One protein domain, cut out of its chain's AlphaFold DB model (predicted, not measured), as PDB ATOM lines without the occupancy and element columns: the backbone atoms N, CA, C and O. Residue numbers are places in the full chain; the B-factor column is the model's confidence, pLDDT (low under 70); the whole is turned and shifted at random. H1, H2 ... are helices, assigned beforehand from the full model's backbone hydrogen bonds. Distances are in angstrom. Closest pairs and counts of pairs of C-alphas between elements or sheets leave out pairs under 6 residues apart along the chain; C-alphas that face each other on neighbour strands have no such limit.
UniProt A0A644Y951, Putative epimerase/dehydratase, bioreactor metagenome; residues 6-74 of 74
ATOM      1  N   LYS A   6      -4.064   0.901 -55.510       93.00
ATOM      2  CA  LYS A   6      -2.784   0.232 -55.782       93.00
ATOM      3  C   LYS A   6      -1.636   1.228 -55.944       93.00
ATOM      4  O   LYS A   6      -0.555   0.984 -55.411       93.00
ATOM      5  N   GLU A   7      -1.861   2.335 -56.647       94.94
ATOM      6  CA  GLU A   7      -0.849   3.385 -56.826       94.94
ATOM      7  C   GLU A   7      -0.531   4.082 -55.505       94.94
ATOM      8  O   GLU A   7       0.641   4.285 -55.186       94.94
ATOM      9  N   LEU A   8      -1.551   4.359 -54.689       94.88
ATOM     10  CA  LEU A   8      -1.346   4.912 -53.353       94.88
ATOM     11  C   LEU A   8      -0.533   3.956 -52.465       94.88
ATOM     12  O   LEU A   8       0.407   4.388 -51.803       94.88
ATOM     13  N   PHE A   9      -0.837   2.654 -52.473       93.94
ATOM     14  CA  PHE A   9      -0.072   1.671 -51.697       93.94
ATOM     15  C   PHE A   9       1.372   1.543 -52.171       93.94
ATOM     16  O   PHE A   9       2.276   1.425 -51.344       93.94
ATOM     17  N   ALA A  10       1.609   1.592 -53.484       94.81
ATOM     18  CA  ALA A  10       2.960   1.612 -54.023       94.81
ATOM     19  C   ALA A  10       3.740   2.837 -53.518       94.81
ATOM     20  O   ALA A  10       4.901   2.702 -53.138       94.81
ATOM     21  N   GLU A  11       3.101   4.009 -53.448       96.31
ATOM     22  CA  GLU A  11       3.730   5.224 -52.925       96.31
ATOM     23  C   GLU A  11       3.981   5.157 -51.412       96.31
ATOM     24  O   GLU A  11       5.058   5.527 -50.940       96.31
ATOM     25  N   ILE A  12       3.042   4.606 -50.635       95.56
ATOM     26  CA  ILE A  12       3.249   4.412 -49.193       95.56
ATOM     27  C   ILE A  12       4.402   3.433 -48.947       95.56
ATOM     28  O   ILE A  12       5.255   3.714 -48.109       95.56
ATOM     29  N   LYS A  13       4.504   2.337 -49.712       95.50
ATOM     30  CA  LYS A  13       5.606   1.368 -49.579       95.50
ATOM     31  C   LYS A  13       6.987   1.966 -49.842       95.50
ATOM     32  O   LYS A  13       7.955   1.513 -49.240       95.50
ATOM     33  N   LYS A  14       7.102   2.997 -50.687       95.38
ATOM     34  CA  LYS A  14       8.376   3.722 -50.867       95.38
ATOM     35  C   LYS A  14       8.822   4.437 -49.589       95.38
ATOM     36  O   LYS A  14      10.017   4.587 -49.367       95.38
ATOM     37  N   ASN A  15       7.870   4.875 -48.768       94.12
ATOM     38  CA  ASN A  15       8.127   5.586 -47.518       94.12
ATOM     39  C   ASN A  15       8.210   4.629 -46.315       94.12
ATOM     40  O   ASN A  15       8.984   4.866 -45.393       94.12
ATOM     41  N   ILE A  16       7.432   3.542 -46.328       93.56
ATOM     42  CA  ILE A  16       7.378   2.518 -45.278       93.56
ATOM     43  C   ILE A  16       7.432   1.135 -45.951       93.56
ATOM     44  O   ILE A  16       6.388   0.550 -46.248       93.56
ATOM     45  N   PRO A  17       8.633   0.584 -46.203       94.00
ATOM     46  CA  PRO A  17       8.787  -0.683 -46.926       94.00
ATOM     47  C   PRO A  17       8.125  -1.887 -46.246       94.00
ATOM     48  O   PRO A  17       7.749  -2.842 -46.919       94.00
ATOM     49  N   SER A  18       7.961  -1.833 -44.922       94.44
ATOM     50  CA  SER A  18       7.298  -2.866 -44.120       94.44
ATOM     51  C   SER A  18       5.770  -2.747 -44.095       94.44
ATOM     52  O   SER A  18       5.123  -3.515 -43.391       94.44
ATOM     53  N   ALA A  19       5.177  -1.768 -44.788       92.06
ATOM     54  CA  ALA A  19       3.732  -1.579 -44.783       92.06
ATOM     55  C   ALA A  19       3.021  -2.703 -45.554       92.06
ATOM     56  O   ALA A  19       3.283  -2.940 -46.741       92.06
ATOM     57  N   GLU A  20       2.080  -3.358 -44.881       93.00
ATOM     58  CA  GLU A  20       1.211  -4.385 -45.448       93.00
ATOM     59  C   GLU A  20      -0.193  -3.826 -45.684       93.00
ATOM     60  O   GLU A  20      -0.689  -2.998 -44.921       93.00
ATOM     61  N   PHE A  21      -0.828  -4.274 -46.766       90.75
ATOM     62  CA  PHE A  21      -2.160  -3.829 -47.159       90.75
ATOM     63  C   PHE A  21      -2.968  -5.030 -47.633       90.75
ATOM     64  O   PHE A  21      -2.491  -5.810 -48.462       90.75
ATOM     65  N   THR A  22      -4.197  -5.146 -47.144       92.56
ATOM     66  CA  THR A  22      -5.207  -6.073 -47.657       92.56
ATOM     67  C   THR A  22      -6.261  -5.292 -48.435       92.56
ATOM     68  O   THR A  22      -6.479  -4.101 -48.205       92.56
ATOM     69  N   PHE A  23      -6.888  -5.948 -49.408       87.69
ATOM     70  CA  PHE A  23      -7.949  -5.348 -50.206       87.69
ATOM     71  C   PHE A  23      -9.240  -6.126 -49.983       87.69
ATOM     72  O   PHE A  23      -9.414  -7.218 -50.517       87.69
ATOM     73  N   GLU A  24     -10.129  -5.548 -49.183       92.38
ATOM     74  CA  GLU A  24     -11.427  -6.122 -48.821       92.38
ATOM     75  C   GLU A  24     -12.530  -5.147 -49.263       92.38
ATOM     76  O   GLU A  24     -13.012  -4.339 -48.467       92.38
ATOM     77  N   PRO A  25     -12.866  -5.127 -50.567       88.88
ATOM     78  CA  PRO A  25     -13.837  -4.188 -51.101       88.88
ATOM     79  C   PRO A  25     -15.241  -4.535 -50.602       88.88
ATOM     80  O   PRO A  25     -15.744  -5.637 -50.816       88.88
ATOM     81  N   ASP A  26     -15.890  -3.565 -49.966       94.19
ATOM     82  CA  ASP A  26     -17.314  -3.634 -49.644       94.19
ATOM     83  C   ASP A  26     -18.118  -3.529 -50.956       94.19
ATOM     84  O   ASP A  26     -17.916  -2.552 -51.696       94.19
ATOM     85  N   PRO A  27     -19.007  -4.492 -51.277       92.88
ATOM     86  CA  PRO A  27     -19.764  -4.489 -52.528       92.88
ATOM     87  C   PRO A  27     -20.548  -3.194 -52.759       92.88
ATOM     88  O   PRO A  27     -20.504  -2.639 -53.855       92.88
ATOM     89  N   VAL A  28     -21.175  -2.650 -51.711       95.69
ATOM     90  CA  VAL A  28     -21.992  -1.432 -51.806       95.69
ATOM     91  C   VAL A  28     -21.108  -0.226 -52.112       95.69
ATOM     92  O   VAL A  28     -21.407   0.577 -52.993       95.69
ATOM     93  N   LYS A  29     -19.974  -0.092 -51.415       92.56
ATOM     94  CA  LYS A  29     -19.038   1.020 -51.659       92.56
ATOM     95  C   LYS A  29     -18.359   0.909 -53.018       92.56
ATOM     96  O   LYS A  29     -18.074   1.933 -53.633       92.56
ATOM     97  N   SER A  30     -18.118  -0.314 -53.483       90.31
ATOM     98  CA  SER A  30     -17.520  -0.569 -54.793       90.31
ATOM     99  C   SER A  30     -18.437  -0.077 -55.905       90.31
ATOM    100  O   SER A  30     -17.980   0.684 -56.754       90.31
ATOM    101  N   GLU A  31     -19.731  -0.408 -55.847       94.75
ATOM    102  CA  GLU A  31     -20.736   0.094 -56.796       94.75
ATOM    103  C   GLU A  31     -20.824   1.625 -56.788       94.75
ATOM    104  O   GLU A  31     -20.829   2.250 -57.849       94.75
ATOM    105  N   ILE A  32     -20.812   2.246 -55.602       93.19
ATOM    106  CA  ILE A  32     -20.817   3.711 -55.480       93.19
ATOM    107  C   ILE A  32     -19.567   4.304 -56.136       93.19
ATOM    108  O   ILE A  32     -19.682   5.213 -56.954       93.19
ATOM    109  N   SER A  33     -18.379   3.783 -55.822       91.00
ATOM    110  CA  SER A  33     -17.126   4.297 -56.387       91.00
ATOM    111  C   SER A  33     -17.040   4.104 -57.903       91.00
ATOM    112  O   SER A  33     -16.584   5.003 -58.599       91.00
ATOM    113  N   ALA A  34     -17.555   2.985 -58.424       90.75
ATOM    114  CA  ALA A  34     -17.590   2.692 -59.855       90.75
ATOM    115  C   ALA A  34     -18.550   3.609 -60.635       90.75
ATOM    116  O   ALA A  34     -18.440   3.718 -61.853       90.75
ATOM    117  N   SER A  35     -19.493   4.262 -59.946       94.25
ATOM    118  CA  SER A  35     -20.405   5.238 -60.556       94.25
ATOM    119  C   SER A  35     -19.777   6.623 -60.756       94.25
ATOM    120  O   SER A  35     -20.328   7.448 -61.487       94.25
ATOM    121  N   TRP A  36     -18.652   6.907 -60.094       94.38
ATOM    122  CA  TRP A  36     -17.984   8.204 -60.166       94.38
ATOM    123  C   TRP A  36     -17.024   8.274 -61.357       94.38
ATOM    124  O   TRP A  36     -16.488   7.252 -61.781       94.38
ATOM    125  N   PRO A  37     -16.781   9.473 -61.915       92.62
ATOM    126  CA  PRO A  37     -15.804   9.628 -62.980       92.62
ATOM    127  C   PRO A  37     -14.383   9.410 -62.449       92.62
ATOM    128  O   PRO A  37     -14.011   9.957 -61.410       92.62
ATOM    129  N   ASP A  38     -13.554   8.701 -63.217       90.06
ATOM    130  CA  ASP A  38     -12.142   8.500 -62.871       90.06
ATOM    131  C   ASP A  38     -11.365   9.819 -62.826       90.06
ATOM    132  O   ASP A  38     -10.378   9.939 -62.113       90.06
ATOM    133  N   SER A  39     -11.776  10.836 -63.584       91.06
ATOM    134  CA  SER A  39     -11.149  12.158 -63.560       91.06
ATOM    135  C   SER A  39     -12.145  13.253 -63.930       91.06
ATOM    136  O   SER A  39     -13.140  13.002 -64.607       91.06
ATOM    137  N   MET A  40     -11.874  14.478 -63.480       90.81
ATOM    138  CA  MET A  40     -12.670  15.660 -63.806       90.81
ATOM    139  C   MET A  40     -11.855  16.599 -64.693       90.81
ATOM    140  O   MET A  40     -10.680  16.843 -64.410       90.81
ATOM    141  N   ASP A  41     -12.487  17.143 -65.733       93.38
ATOM    142  CA  ASP A  41     -11.916  18.243 -66.508       93.38
ATOM    143  C   ASP A  41     -11.990  19.538 -65.686       93.38
ATOM    144  O   ASP A  41     -13.066  20.083 -65.446       93.38
ATOM    145  N   ASP A  42     -10.830  20.024 -65.245       93.69
ATOM    146  CA  ASP A  42     -10.681  21.272 -64.497       93.69
ATOM    147  C   ASP A  42     -10.210  22.447 -65.380       93.69
ATOM    148  O   ASP A  42      -9.808  23.494 -64.867       93.69
ATOM    149  N   SER A  43     -10.285  22.327 -66.714       95.25
ATOM    150  CA  SER A  43      -9.788  23.337 -67.661       95.25
ATOM    151  C   SER A  43     -10.464  24.705 -67.531       95.25
ATOM    152  O   SER A  43      -9.796  25.730 -67.680       95.25
ATOM    153  N   CYS A  44     -11.762  24.740 -67.220       96.44
ATOM    154  CA  CYS A  44     -12.502  25.978 -66.967       96.44
ATOM    155  C   CYS A  44     -11.915  26.730 -65.761       96.44
ATOM    156  O   CYS A  44     -11.524  27.890 -65.868       96.44
ATOM    157  N   ALA A  45     -11.712  26.019 -64.652       96.69
ATOM    158  CA  ALA A  45     -11.136  26.565 -63.432       96.69
ATOM    159  C   ALA A  45      -9.713  27.113 -63.628       96.69
ATOM    160  O   ALA A  45      -9.357  28.175 -63.111       96.69
ATOM    161  N   ARG A  46      -8.903  26.411 -64.430       95.62
ATOM    162  CA  ARG A  46      -7.551  26.857 -64.801       95.62
ATOM    163  C   ARG A  46      -7.576  28.170 -65.578       95.62
ATOM    164  O   ARG A  46      -6.726  29.025 -65.351       95.62
ATOM    165  N   LYS A  47      -8.534  28.327 -66.497       96.88
ATOM    166  CA  LYS A  47      -8.641  29.495 -67.384       96.88
ATOM    167  C   LYS A  47      -9.253  30.708 -66.695       96.88
ATOM    168  O   LYS A  47      -8.774  31.815 -66.901       96.88
ATOM    169  N   GLU A  48     -10.312  30.507 -65.922       97.62
ATOM    170  CA  GLU A  48     -11.124  31.612 -65.409       97.62
ATOM    171  C   GLU A  48     -10.546  32.243 -64.144       97.62
ATOM    172  O   GLU A  48     -10.625  33.456 -63.968       97.62
ATOM    173  N   TRP A  49      -9.948  31.437 -63.270       96.12
ATOM    174  CA  TRP A  49      -9.467  31.911 -61.970       96.12
ATOM    175  C   TRP A  49      -8.109  31.328 -61.578       96.12
ATOM    176  O   TRP A  49      -7.689  31.434 -60.427       96.12
ATOM    177  N   GLY A  50      -7.387  30.755 -62.545       95.81
ATOM    178  CA  GLY A  50      -5.994  30.354 -62.363       95.81
ATOM    179  C   GLY A  50      -5.807  29.158 -61.435       95.81
ATOM    180  O   GLY A  50      -4.764  29.056 -60.792       95.81
ATOM    181  N   TRP A  51      -6.793  28.257 -61.344       95.62
ATOM    182  CA  TRP A  51      -6.656  27.025 -60.566       95.62
ATOM    183  C   TRP A  51      -5.373  26.274 -60.944       95.62
ATOM    184  O   TRP A  51      -5.186  25.898 -62.099       95.62
ATOM    185  N   ASN A  52      -4.489  26.037 -59.975       93.56
ATOM    186  CA  ASN A  52      -3.229  25.340 -60.210       93.56
ATOM    187  C   ASN A  52      -2.889  24.411 -59.032       93.56
ATOM    188  O   ASN A  52      -2.252  24.848 -58.075       93.56
ATOM    189  N   PRO A  53      -3.325  23.139 -59.056       92.06
ATOM    190  CA  PRO A  53      -3.000  22.195 -57.995       92.06
ATOM    191  C   PRO A  53      -1.502  21.862 -58.018       92.06
ATOM    192  O   PRO A  53      -0.995  21.334 -59.004       92.06
ATOM    193  N   GLU A  54      -0.810  22.139 -56.914       94.25
ATOM    194  CA  GLU A  54       0.642  21.919 -56.779       94.25
ATOM    195  C   GLU A  54       0.995  20.555 -56.172       94.25
ATOM    196  O   GLU A  54       2.129  20.082 -56.258       94.25
ATOM    197  N   TRP A  55       0.013  19.904 -55.552       93.81
ATOM    198  CA  TRP A  55       0.204  18.629 -54.878       93.81
ATOM    199  C   TRP A  55       0.108  17.470 -55.858       93.81
ATOM    200  O   TRP A  55      -0.841  17.358 -56.638       93.81
ATOM    201  N   ASN A  56       1.089  16.573 -55.775       93.81
ATOM    202  CA  ASN A  56       1.074  15.300 -56.472       93.81
ATOM    203  C   ASN A  56       0.986  14.137 -55.474       93.81
ATOM    204  O   ASN A  56       1.078  14.342 -54.265       93.81
ATOM    205  N   LEU A  57       0.800  12.915 -55.979       94.94
ATOM    206  CA  LEU A  57       0.619  11.728 -55.142       94.94
ATOM    207  C   LEU A  57       1.791  11.554 -54.167       94.94
ATOM    208  O   LEU A  57       1.568  11.362 -52.980       94.94
ATOM    209  N   ALA A  58       3.028  11.720 -54.641       95.19
ATOM    210  CA  ALA A  58       4.221  11.568 -53.817       95.19
ATOM    211  C   ALA A  58       4.338  12.651 -52.731       95.19
ATOM    212  O   ALA A  58       4.584  12.329 -51.565       95.19
ATOM    213  N   SER A  59       4.143  13.929 -53.084       95.88
ATOM    214  CA  SER A  59       4.229  15.029 -52.115       95.88
ATOM    215  C   SER A  59       3.120  14.939 -51.068       95.88
ATOM    216  O   SER A  59       3.397  15.087 -49.881       95.88
ATOM    217  N   MET A  60       1.899  14.598 -51.491       96.12
ATOM    218  CA  MET A  60       0.757  14.378 -50.605       96.12
ATOM    219  C   MET A  60       0.993  13.192 -49.665       96.12
ATOM    220  O   MET A  60       0.813  13.327 -48.458       96.12
ATOM    221  N   THR A  61       1.414  12.030 -50.181       96.31
ATOM    222  CA  THR A  61       1.656  10.840 -49.352       96.31
ATOM    223  C   THR A  61       2.725  11.106 -48.297       96.31
ATOM    224  O   THR A  61       2.535  10.752 -47.134       96.31
ATOM    225  N   LYS A  62       3.827  11.770 -48.667       95.75
ATOM    226  CA  LYS A  62       4.902  12.115 -47.729       95.75
ATOM    227  C   LYS A  62       4.419  13.035 -46.603       95.75
ATOM    228  O   LYS A  62       4.727  12.782 -45.439       95.75
ATOM    229  N   ASP A  63       3.676  14.083 -46.948       96.50
ATOM    230  CA  ASP A  63       3.172  15.059 -45.978       96.50
ATOM    231  C   ASP A  63       2.154  14.428 -45.016       96.50
ATOM    232  O   ASP A  63       2.304  14.511 -43.795       96.50
ATOM    233  N   MET A  64       1.204  13.654 -45.551       95.94
ATOM    234  CA  MET A  64       0.208  12.932 -44.752       95.94
ATOM    235  C   MET A  64       0.852  11.971 -43.746       95.94
ATOM    236  O   MET A  64       0.451  11.938 -42.583       95.94
ATOM    237  N   LEU A  65       1.867  11.204 -44.157       95.06
ATOM    238  CA  LEU A  65       2.577  10.296 -43.249       95.06
ATOM    239  C   LEU A  65       3.303  11.054 -42.127       95.06
ATOM    240  O   LEU A  65       3.289  10.600 -40.981       95.06
ATOM    241  N   SER A  66       3.895  12.214 -42.432       94.75
ATOM    242  CA  SER A  66       4.525  13.087 -41.433       94.75
ATOM    243  C   SER A  66       3.515  13.561 -40.385       94.75
ATOM    244  O   SER A  66       3.741  13.385 -39.185       94.75
ATOM    245  N   GLU A  67       2.377  14.112 -40.811       96.19
ATOM    246  CA  GLU A  67       1.376  14.657 -39.887       96.19
ATOM    247  C   GLU A  67       0.667  13.572 -39.065       96.19
ATOM    248  O   GLU A  67       0.465  13.734 -37.857       96.19
ATOM    249  N   ILE A  68       0.351  12.422 -39.670       94.81
ATOM    250  CA  ILE A  68      -0.239  11.288 -38.944       94.81
ATOM    251  C   ILE A  68       0.745  10.754 -37.897       94.81
ATOM    252  O   ILE A  68       0.346  10.516 -36.757       94.81
ATOM    253  N   SER A  69       2.030  10.625 -38.237       92.56
ATOM    254  CA  SER A  69       3.065  10.176 -37.297       92.56
ATOM    255  C   SER A  69       3.171  11.095 -36.075       92.56
ATOM    256  O   SER A  69       3.212  10.618 -34.941       92.56
ATOM    257  N   LYS A  70       3.118  12.421 -36.272       94.75
ATOM    258  CA  LYS A  70       3.095  13.393 -35.162       94.75
ATOM    259  C   LYS A  70       1.881  13.221 -34.253       94.75
ATOM    260  O   LYS A  70       1.976  13.496 -33.061       94.75
ATOM    261  N   LYS A  71       0.737  12.819 -34.810       93.94
ATOM    262  CA  LYS A  71      -0.499  12.609 -34.050       93.94
ATOM    263  C   LYS A  71      -0.496  11.288 -33.280       93.94
ATOM    264  O   LYS A  71      -1.015  11.261 -32.174       93.94
ATOM    265  N   VAL A  72       0.043  10.217 -33.863       92.38
ATOM    266  CA  VAL A  72       0.061   8.873 -33.256       92.38
ATOM    267  C   VAL A  72       1.142   8.742 -32.181       92.38
ATOM    268  O   VAL A  72       0.933   8.041 -31.202       92.38
ATOM    269  N   ASN A  73       2.271   9.440 -32.329       80.44
ATOM    270  CA  ASN A  73       3.365   9.435 -31.348       80.44
ATOM    271  C   ASN A  73       3.173  10.458 -30.205       80.44
ATOM    272  O   ASN A  73       4.154  10.881 -29.590       80.44
ATOM    273  N   ARG A  74       1.932  10.891 -29.954       52.69
ATOM    274  CA  ARG A  74       1.531  11.709 -28.799       52.69
ATOM    275  C   ARG A  74       0.826  10.841 -27.773       52.69
ATOM    276  O   ARG A  74       1.069  11.088 -26.575       52.69
TER     277      ARG A  74
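Overview. This is residues 6 to 74 of the 74 residues of the protein "Putative epimerase/dehydratase" of bioreactor metagenome (UniProt A0A644Y951). The longest helix, H4, meets H1 at a steep tilt, and from this pair the chain swings out in a wide open loop bearing the short helices H2 and H3, each touching no other helix. Residues 24 to 41, 44 to 50 and 66 to 74 stand free. The 69 printed residues hold, in order, H1, H2, H3 and H4, with no named strand: all helix, only just loose, close to extended, radius of gyration of the C-alphas 16.4 A, spans 43 by 32 by 23 A.

Arrangement. Look at H4, residues 57 to 72: with residues 57 to 62 alone it touches H1, residues 6 to 15. Their closest C-alphas, of Glu 11 and Ala 58, are 6.4 A apart; the tilt is steep, 62 degrees, the same way. H2, residues 27 to 34, and H3, residues 43 to 49, are apart. Every O i to N i+4 pair is within hydrogen-bond range in H2, H3 and H4, and 5 of 6 in H1.

Along the chain. Find C-alpha 57 at (0.619, 11.728, -55.142); H4 runs 22.1 A to C-alpha 72 at (0.061, 8.873, -33.256). H1, 14.7 A, begins at (-2.784, 0.232, -55.782).

Size, cuts and confidence. The printed part has no cut; the link H1 to H2 is long. The farthest C-alphas, of Ser 18 and Glu 48, are 44.5 A apart. Residue 74 is under 70 in pLDDT.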